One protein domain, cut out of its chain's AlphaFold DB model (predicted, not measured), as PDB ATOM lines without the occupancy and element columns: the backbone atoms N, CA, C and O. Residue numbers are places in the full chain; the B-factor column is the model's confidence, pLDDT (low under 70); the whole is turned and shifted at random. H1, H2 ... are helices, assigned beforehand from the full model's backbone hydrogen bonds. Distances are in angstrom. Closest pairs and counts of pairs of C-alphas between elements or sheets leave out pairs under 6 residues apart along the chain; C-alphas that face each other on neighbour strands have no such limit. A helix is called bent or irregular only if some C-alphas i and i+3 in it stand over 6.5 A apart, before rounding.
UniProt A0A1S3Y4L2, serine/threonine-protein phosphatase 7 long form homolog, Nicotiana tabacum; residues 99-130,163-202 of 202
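Overview. This is residues 99 to 130 and 163 to 202 of the 202 residues of the protein "serine/threonine-protein phosphatase 7 long form homolog" of Nicotiana tabacum (UniProt A0A1S3Y4L2). Picture an open V: the long helix H1 makes one arm, a thin stretch that ends in the short helix H3 and the chain's last residues makes the other, and the shorter helix H2 lies near the corner. The whole is loosely strung, for no two of these helices touch. The 72 printed residues hold three named helices, in the order H1, H2, H3, and no named strand; the class is all helix. The shape is extended, with a radius of gyration of the C-alphas of 17.9 A, and elongated, spanning 52 by 31 by 20 A.

Along the chain. Find C-alpha 99 at (203.647, 195.890, 144.188); from there H1, residues 99 to 125, runs 39.4 A to C-alpha 125 at (180.657, 214.790, 118.426). Near residue 115 you meet a kink of 27 degrees. H1 is neither bent nor irregular, but only just: C-alphas 114 and 117 are 6.1 A apart. After the cut, look for H2, residues 166 to 175, 14.2 A long. Further on, H3, residues 189 to 193, ends at C-alpha 193 at (179.491, 198.373, 100.509).

Arrangement. Start at H1, whose residues 99 to 118 stand free. H1 and H2 are apart, with no C-alpha of the one within 8 A of the other. By the same measure H3 is apart from H1 and from H2. Residues 193 to 199 also stand free. In H2 and H3 every O i to N i+4 pair is within hydrogen-bond range; in H1, 21 of 23 are.

Size, cuts and confidence. The C-alphas farthest apart, those of Trp 99 and Asp 202, are 53.6 A from each other. Residues 131 to 162 are not printed, and C-alphas 130 and 163 stand 15.5 A apart across this cut. The link from H2 to H3, 13 residues, is long. The mean pLDDT of the printed part is 80.3; look for values under 70 at residues 163 to 165 and 201 to 202.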
ATOM      1  N   TRP A  99     204.066 196.286 145.542       86.12
ATOM      2  CA  TRP A  99     203.647 195.890 144.188       86.12
ATOM      3  C   TRP A  99     202.168 196.141 143.911       86.12
ATOM      4  O   TRP A  99     201.832 196.631 142.837       86.12
ATOM      5  N   GLY A 100     201.292 195.891 144.889       88.75
ATOM      6  CA  GLY A 100     199.859 196.156 144.748       88.75
ATOM      7  C   GLY A 100     199.554 197.617 144.399       88.75
ATOM      8  O   GLY A 100     198.763 197.880 143.497       88.75
ATOM      9  N   ALA A 101     200.236 198.573 145.037       90.75
ATOM     10  CA  ALA A 101     200.065 199.995 144.745       90.75
ATOM     11  C   ALA A 101     200.627 200.370 143.365       90.75
ATOM     12  O   ALA A 101     199.994 201.125 142.627       90.75
ATOM     13  N   ALA A 102     201.785 199.816 142.988       89.25
ATOM     14  CA  ALA A 102     202.388 200.053 141.677       89.25
ATOM     15  C   ALA A 102     201.504 199.529 140.530       89.25
ATOM     16  O   ALA A 102     201.282 200.235 139.545       89.25
ATOM     17  N   VAL A 103     200.964 198.318 140.682       90.00
ATOM     18  CA  VAL A 103     200.048 197.691 139.718       90.00
ATOM     19  C   VAL A 103     198.742 198.474 139.640       90.00
ATOM     20  O   VAL A 103     198.283 198.782 138.544       90.00
ATOM     21  N   LEU A 104     198.181 198.886 140.780       90.88
ATOM     22  CA  LEU A 104     196.961 199.689 140.814       90.88
ATOM     23  C   LEU A 104     197.151 201.047 140.125       90.88
ATOM     24  O   LEU A 104     196.331 201.444 139.301       90.88
ATOM     25  N   ALA A 105     198.251 201.747 140.410       90.88
ATOM     26  CA  ALA A 105     198.575 203.012 139.758       90.88
ATOM     27  C   ALA A 105     198.754 202.845 138.240       90.88
ATOM     28  O   ALA A 105     198.302 203.690 137.461       90.88
ATOM     29  N   TYR A 106     199.381 201.747 137.805       88.69
ATOM     30  CA  TYR A 106     199.513 201.428 136.388       88.69
ATOM     31  C   TYR A 106     198.159 201.144 135.733       88.69
ATOM     32  O   TYR A 106     197.873 201.700 134.673       88.69
ATOM     33  N   LEU A 107     197.305 200.349 136.383       87.62
ATOM     34  CA  LEU A 107     195.956 200.055 135.914       87.62
ATOM     35  C   LEU A 107     195.149 201.345 135.745       87.62
ATOM     36  O   LEU A 107     194.656 201.606 134.651       87.62
ATOM     37  N   TYR A 108     195.097 202.202 136.769       87.31
ATOM     38  CA  TYR A 108     194.424 203.499 136.673       87.31
ATOM     39  C   TYR A 108     194.966 204.344 135.523       87.31
ATOM     40  O   TYR A 108     194.190 204.885 134.741       87.31
ATOM     41  N   ARG A 109     196.292 204.416 135.361       86.00
ATOM     42  CA  ARG A 109     196.898 205.129 134.233       86.00
ATOM     43  C   ARG A 109     196.452 204.549 132.889       86.00
ATOM     44  O   ARG A 109     196.133 205.325 131.994       86.00
ATOM     45  N   SER A 110     196.443 203.226 132.740       82.75
ATOM     46  CA  SER A 110     196.049 202.556 131.496       82.75
ATOM     47  C   SER A 110     194.568 202.773 131.168       82.75
ATOM     48  O   SER A 110     194.246 203.118 130.033       82.75
ATOM     49  N   MET A 111     193.682 202.701 132.168       83.50
ATOM     50  CA  MET A 111     192.256 203.000 132.011       83.50
ATOM     51  C   MET A 111     192.036 204.462 131.628       83.50
ATOM     52  O   MET A 111     191.318 204.733 130.671       83.50
ATOM     53  N   CYS A 112     192.718 205.397 132.298       79.81
ATOM     54  CA  CYS A 112     192.679 206.813 131.937       79.81
ATOM     55  C   CYS A 112     193.161 207.041 130.499       79.81
ATOM     56  O   CYS A 112     192.585 207.843 129.772       79.81
ATOM     57  N   GLN A 113     194.221 206.350 130.071       77.06
ATOM     58  CA  GLN A 113     194.727 206.460 128.704       77.06
ATOM     59  C   GLN A 113     193.746 205.908 127.669       77.06
ATOM     60  O   GLN A 113     193.545 206.549 126.641       77.06
ATOM     61  N   ALA A 114     193.109 204.771 127.951       78.69
ATOM     62  CA  ALA A 114     192.082 204.200 127.088       78.69
ATOM     63  C   ALA A 114     190.841 205.108 127.004       78.69
ATOM     64  O   ALA A 114     190.326 205.349 125.914       78.69
ATOM     65  N   SER A 115     190.408 205.688 128.128       77.00
ATOM     66  CA  SER A 115     189.238 206.570 128.171       77.00
ATOM     67  C   SER A 115     189.475 207.929 127.511       77.00
ATOM     68  O   SER A 115     188.511 208.579 127.114       77.00
ATOM     69  N   MET A 116     190.730 208.381 127.363       71.81
ATOM     70  CA  MET A 116     191.037 209.640 126.670       71.81
ATOM     71  C   MET A 116     190.549 209.636 125.220       71.81
ATOM     72  O   MET A 116     190.062 210.664 124.759       71.81
ATOM     73  N   GLY A 117     190.660 208.510 124.506       70.94
ATOM     74  CA  GLY A 117     190.188 208.409 123.122       70.94
ATOM     75  C   GLY A 117     188.682 208.643 123.027       70.94
ATOM     76  O   GLY A 117     188.232 209.504 122.274       70.94
ATOM     77  N   THR A 118     187.915 207.951 123.869       73.62
ATOM     78  CA  THR A 118     186.457 208.104 123.962       73.62
ATOM     79  C   THR A 118     186.055 209.502 124.423       73.62
ATOM     80  O   THR A 118     185.095 210.068 123.907       73.62
ATOM     81  N   GLN A 119     186.798 210.091 125.363       74.19
ATOM     82  CA  GLN A 119     186.539 211.444 125.856       74.19
ATOM     83  C   GLN A 119     186.754 212.490 124.757       74.19
ATOM     84  O   GLN A 119     185.895 213.341 124.544       74.19
ATOM     85  N   VAL A 120     187.867 212.399 124.025       74.06
ATOM     86  CA  VAL A 120     188.156 213.275 122.884       74.06
ATOM     87  C   VAL A 120     187.100 213.117 121.798       74.06
ATOM     88  O   VAL A 120     186.595 214.119 121.309       74.06
ATOM     89  N   TRP A 121     186.724 211.883 121.458       79.94
ATOM     90  CA  TRP A 121     185.649 211.630 120.501       79.94
ATOM     91  C   TRP A 121     184.321 212.249 120.958       79.94
ATOM     92  O   TRP A 121     183.652 212.921 120.182       79.94
ATOM     93  N   SER A 122     183.977 212.116 122.241       79.69
ATOM     94  CA  SER A 122     182.753 212.707 122.794       79.69
ATOM     95  C   SER A 122     182.765 214.233 122.677       79.69
ATOM     96  O   SER A 122     181.758 214.821 122.308       79.69
ATOM     97  N   TRP A 123     183.909 214.880 122.916       79.62
ATOM     98  CA  TRP A 123     184.075 216.327 122.735       79.62
ATOM     99  C   TRP A 123     184.027 216.786 121.275       79.62
ATOM    100  O   TRP A 123     183.736 217.951 121.018       79.62
ATOM    101  N   GLU A 124     184.344 215.907 120.325       79.62
ATOM    102  CA  GLU A 124     184.173 216.188 118.897       79.62
ATOM    103  C   GLU A 124     182.706 216.130 118.485       79.62
ATOM    104  O   GLU A 124     182.271 216.948 117.685       79.62
ATOM    105  N   GLN A 125     181.969 215.132 118.975       81.25
ATOM    106  CA  GLN A 125     180.657 214.790 118.426       81.25
ATOM    107  C   GLN A 125     179.491 215.371 119.230       81.25
ATOM    108  O   GLN A 125     178.440 215.633 118.655       81.25
ATOM    109  N   ILE A 126     179.658 215.594 120.536       83.56
ATOM    110  CA  ILE A 126     178.597 216.032 121.451       83.56
ATOM    111  C   ILE A 126     178.908 217.459 121.910       83.56
ATOM    112  O   ILE A 126     179.666 217.671 122.860       83.56
ATOM    113  N   LEU A 127     178.305 218.447 121.239       80.75
ATOM    114  CA  LEU A 127     178.584 219.872 121.465       80.75
ATOM    115  C   LEU A 127     178.424 220.299 122.939       80.75
ATOM    116  O   LEU A 127     179.292 221.014 123.439       80.75
ATOM    117  N   PRO A 128     177.386 219.866 123.684       81.62
ATOM    118  CA  PRO A 128     177.223 220.260 125.085       81.62
ATOM    119  C   PRO A 128     178.314 219.729 126.028       81.62
ATOM    120  O   PRO A 128     178.506 220.281 127.108       81.62
ATOM    121  N   LEU A 129     179.029 218.667 125.640       78.12
ATOM    122  CA  LEU A 129     180.141 218.107 126.416       78.12
ATOM    123  C   LEU A 129     181.490 218.744 126.053       78.12
ATOM    124  O   LEU A 129     182.505 218.425 126.678       78.12
ATOM    125  N   GLN A 130     181.521 219.622 125.049       77.56
ATOM    126  CA  GLN A 130     182.732 220.256 124.552       77.56
ATOM    127  C   GLN A 130     183.315 221.206 125.614       77.56
ATOM    128  O   GLN A 130     182.637 222.143 126.046       77.56
ATOM    129  N   ASP A 163     186.144 216.529 139.304       53.78
ATOM    130  CA  ASP A 163     186.572 215.240 138.743       53.78
ATOM    131  C   ASP A 163     185.905 214.006 139.400       53.78
ATOM    132  O   ASP A 163     186.220 212.872 139.035       53.78
ATOM    133  N   ARG A 164     185.030 214.187 140.403       53.62
ATOM    134  CA  ARG A 164     184.466 213.092 141.205       53.62
ATOM    135  C   ARG A 164     182.952 212.894 141.052       53.62
ATOM    136  O   ARG A 164     182.484 211.824 141.427       53.62
ATOM    137  N   HIS A 165     182.203 213.826 140.441       55.84
ATOM    138  CA  HIS A 165     180.730 213.733 140.332       55.84
ATOM    139  C   HIS A 165     180.145 214.261 139.010       55.84
ATOM    140  O   HIS A 165     179.031 214.775 138.974       55.84
ATOM    141  N   ASN A 166     180.856 214.112 137.894       71.06
ATOM    142  CA  ASN A 166     180.343 214.534 136.584       71.06
ATOM    143  C   ASN A 166     179.364 213.533 135.937       71.06
ATOM    144  O   ASN A 166     178.716 213.869 134.953       71.06
ATOM    145  N   LEU A 167     179.240 212.313 136.471       76.44
ATOM    146  CA  LEU A 167     178.395 211.255 135.903       76.44
ATOM    147  C   LEU A 167     176.910 211.651 135.783       76.44
ATOM    148  O   LEU A 167     176.360 211.460 134.701       76.44
ATOM    149  N   PRO A 168     176.260 212.205 136.829       82.19
ATOM    150  CA  PRO A 168     174.887 212.702 136.718       82.19
ATOM    151  C   PRO A 168     174.755 213.804 135.664       82.19
ATOM    152  O   PRO A 168     173.887 213.724 134.809       82.19
ATOM    153  N   VAL A 169     175.690 214.758 135.644       79.44
ATOM    154  CA  VAL A 169     175.684 215.871 134.679       79.44
ATOM    155  C   VAL A 169     175.824 215.370 133.243       79.44
ATOM    156  O   VAL A 169     175.103 215.814 132.357       79.44
ATOM    157  N   ILE A 170     176.735 214.426 132.994       80.25
ATOM    158  CA  ILE A 170     176.914 213.833 131.665       80.25
ATOM    159  C   ILE A 170     175.653 213.071 131.248       80.25
ATOM    160  O   ILE A 170     175.259 213.169 130.091       80.25
ATOM    161  N   ARG A 171     175.006 212.340 132.167       85.00
ATOM    162  CA  ARG A 171     173.740 211.644 131.882       85.00
ATOM    163  C   ARG A 171     172.633 212.621 131.511       85.00
ATOM    164  O   ARG A 171     172.053 212.456 130.449       85.00
ATOM    165  N   ASP A 172     172.434 213.672 132.300       84.50
ATOM    166  CA  ASP A 172     171.420 214.693 132.019       84.50
ATOM    167  C   ASP A 172     171.652 215.358 130.652       84.50
ATOM    168  O   ASP A 172     170.715 215.586 129.890       84.50
ATOM    169  N   VAL A 173     172.914 215.634 130.303       85.00
ATOM    170  CA  VAL A 173     173.281 216.188 128.992       85.00
ATOM    171  C   VAL A 173     172.934 215.233 127.847       85.00
ATOM    172  O   VAL A 173     172.491 215.689 126.795       85.00
ATOM    173  N   LEU A 174     173.141 213.927 128.029       86.19
ATOM    174  CA  LEU A 174     172.799 212.920 127.024       86.19
ATOM    175  C   LEU A 174     171.282 212.725 126.905       86.19
ATOM    176  O   LEU A 174     170.777 212.648 125.788       86.19
ATOM    177  N   ASP A 175     170.559 212.698 128.027       90.25
ATOM    178  CA  ASP A 175     169.100 212.526 128.063       90.25
ATOM    179  C   ASP A 175     168.366 213.720 127.429       90.25
ATOM    180  O   ASP A 175     167.311 213.560 126.815       90.25
ATOM    181  N   MET A 176     168.946 214.919 127.539       89.12
ATOM    182  CA  MET A 176     168.402 216.160 126.981       89.12
ATOM    183  C   MET A 176     168.995 216.529 125.611       89.12
ATOM    184  O   MET A 176     168.748 217.632 125.112       89.12
ATOM    185  N   LEU A 177     169.788 215.642 125.001       88.25
ATOM    186  CA  LEU A 177     170.483 215.920 123.749       88.25
ATOM    187  C   LEU A 177     169.487 216.069 122.591       88.25
ATOM    188  O   LEU A 177     168.700 215.166 122.301       88.25
ATOM    189  N   VAL A 178     169.549 217.195 121.878       88.31
ATOM    190  CA  VAL A 178     168.744 217.412 120.662       88.31
ATOM    191  C   VAL A 178     169.553 217.136 119.395       88.31
ATOM    192  O   VAL A 178     170.775 217.268 119.384       88.31
ATOM    193  N   ALA A 179     168.880 216.815 118.284       83.44
ATOM    194  CA  ALA A 179     169.533 216.412 117.031       83.44
ATOM    195  C   ALA A 179     170.594 217.408 116.514       83.44
ATOM    196  O   ALA A 179     171.601 216.990 115.955       83.44
ATOM    197  N   GLY A 180     170.402 218.715 116.732       86.00
ATOM    198  CA  GLY A 180     171.361 219.754 116.328       86.00
ATOM    199  C   GLY A 180     172.598 219.892 117.227       86.00
ATOM    200  O   GLY A 180     173.493 220.670 116.916       86.00
ATOM    201  N   GLN A 181     172.647 219.174 118.349       86.06
ATOM    202  CA  GLN A 181     173.763 219.173 119.303       86.06
ATOM    203  C   GLN A 181     174.706 217.977 119.123       86.06
ATOM    204  O   GLN A 181     175.695 217.867 119.852       86.06
ATOM    205  N   PHE A 182     174.414 217.107 118.155       86.06
ATOM    206  CA  PHE A 182     175.259 215.986 117.778       86.06
ATOM    207  C   PHE A 182     175.766 216.162 116.345       86.06
ATOM    208  O   PHE A 182     174.983 216.395 115.424       86.06
ATOM    209  N   ILE A 183     177.076 216.039 116.147       84.81
ATOM    210  CA  ILE A 183     177.672 216.023 114.810       84.81
ATOM    211  C   ILE A 183     177.574 214.599 114.276       84.81
ATOM    212  O   ILE A 183     178.264 213.707 114.748       84.81
ATOM    213  N   TRP A 184     176.715 214.378 113.285       82.12
ATOM    214  CA  TRP A 184     176.617 213.081 112.626       82.12
ATOM    215  C   TRP A 184     177.741 212.916 111.605       82.12
ATOM    216  O   TRP A 184     177.874 213.716 110.680       82.12
ATOM    217  N   MET A 185     178.518 211.846 111.750       79.06
ATOM    218  CA  MET A 185     179.470 211.386 110.740       79.06
ATOM    219  C   MET A 185     179.005 210.017 110.232       79.06
ATOM    220  O   MET A 185     179.457 208.996 110.756       79.06
ATOM    221  N   PRO A 186     178.048 209.971 109.286       77.75
ATOM    222  CA  PRO A 186     177.627 208.708 108.698       77.75
ATOM    223  C   PRO A 186     178.815 208.031 108.008       77.75
ATOM    224  O   PRO A 186     179.731 208.702 107.520       77.75
ATOM    225  N   TYR A 187     178.800 206.699 107.972       78.44
ATOM    226  CA  TYR A 187     179.755 205.947 107.164       78.44
ATOM    227  C   TYR A 187     179.621 206.367 105.696       78.44
ATOM    228  O   TYR A 187     178.518 206.622 105.215       78.44
ATOM    229  N   ASN A 188     180.749 206.473 104.999       81.94
ATOM    230  CA  ASN A 188     180.758 206.712 103.561       81.94
ATOM    231  C   ASN A 188     180.184 205.499 102.820       81.94
ATOM    232  O   ASN A 188     180.383 204.361 103.243       81.94
ATOM    233  N   ASP A 189     179.533 205.749 101.684       82.19
ATOM    234  CA  ASP A 189     178.883 204.705 100.883       82.19
ATOM    235  C   ASP A 189     179.859 203.596 100.461       82.19
ATOM    236  O   ASP A 189     179.495 202.427 100.429       82.19
ATOM    237  N   GLU A 190     181.129 203.937 100.227       83.06
ATOM    238  CA  GLU A 190     182.190 202.965  99.927       83.06
ATOM    239  C   GLU A 190     182.421 201.973 101.077       83.06
ATOM    240  O   GLU A 190     182.569 200.781 100.841       83.06
ATOM    241  N   LEU A 191     182.407 202.443 102.329       79.00
ATOM    242  CA  LEU A 191     182.586 201.578 103.495       79.00
ATOM    243  C   LEU A 191     181.316 200.792 103.811       79.00
ATOM    244  O   LEU A 191     181.418 199.689 104.332       79.00
ATOM    245  N   LEU A 192     180.139 201.335 103.480       81.38
ATOM    246  CA  LEU A 192     178.870 200.616 103.600       81.38
ATOM    247  C   LEU A 192     178.805 199.403 102.660       81.38
ATOM    248  O   LEU A 192     178.238 198.386 103.045       81.38
ATOM    249  N   VAL A 193     179.405 199.491 101.468       82.00
ATOM    250  CA  VAL A 193     179.491 198.373 100.509       82.00
ATOM    251  C   VAL A 193     180.415 197.254 101.003       82.00
ATOM    252  O   VAL A 193     180.156 196.086 100.726       82.00
ATOM    253  N   ASP A 194     181.455 197.596 101.766       82.75
ATOM    254  CA  ASP A 194     182.414 196.636 102.333       82.75
ATOM    255  C   ASP A 194     181.952 196.024 103.673       82.75
ATOM    256  O   ASP A 194     182.669 195.211 104.273       82.75
ATOM    257  N   LEU A 195     180.779 196.417 104.185       80.81
ATOM    258  CA  LEU A 195     180.253 195.851 105.422       80.81
ATOM    259  C   LEU A 195     179.822 194.390 105.210       80.81
ATOM    260  O   LEU A 195     179.202 194.066 104.200       80.81
ATOM    261  N   PRO A 196     180.101 193.494 106.174       84.12
ATOM    262  CA  PRO A 196     179.601 192.125 106.123       84.12
ATOM    263  C   PRO A 196     178.071 192.068 106.064       84.12
ATOM    264  O   PRO A 196     177.408 192.881 106.706       84.12
ATOM    265  N   ASP A 197     177.519 191.037 105.420       80.12
ATOM    266  CA  ASP A 197     176.067 190.877 105.204       80.12
ATOM    267  C   ASP A 197     175.217 190.980 106.489       80.12
ATOM    268  O   ASP A 197     174.069 191.407 106.449       80.12
ATOM    269  N   TYR A 198     175.771 190.644 107.661       81.62
ATOM    270  CA  TYR A 198     175.068 190.756 108.949       81.62
ATOM    271  C   TYR A 198     174.874 192.204 109.446       81.62
ATOM    272  O   TYR A 198     174.168 192.423 110.431       81.62
ATOM    273  N   CYS A 199     175.543 193.182 108.831       75.56
ATOM    274  CA  CYS A 199     175.397 194.611 109.117       75.56
ATOM    275  C   CYS A 199     174.331 195.287 108.243       75.56
ATOM    276  O   CYS A 199     173.981 196.439 108.505       75.56
ATOM    277  N   SER A 200     173.821 194.594 107.226       71.19
ATOM    278  CA  SER A 200     172.741 195.069 106.369       71.19
ATOM    279  C   SER A 200     171.401 194.705 107.012       71.19
ATOM    280  O   SER A 200     171.159 193.553 107.357       71.19
ATOM    281  N   ILE A 201     170.547 195.703 107.238       68.31
ATOM    282  CA  ILE A 201     169.170 195.486 107.695       68.31
ATOM    283  C   ILE A 201     168.340 195.165 106.444       68.31
ATOM    284  O   ILE A 201     168.341 195.982 105.521       68.31
ATOM    285  N   ASP A 202     167.686 194.000 106.413       53.50
ATOM    286  CA  ASP A 202     166.658 193.653 105.411       53.50
ATOM    287  C   ASP A 202     165.482 194.649 105.418       53.50
ATOM    288  O   ASP A 202     165.016 195.023 106.525       53.50
TER     289      ASP A 202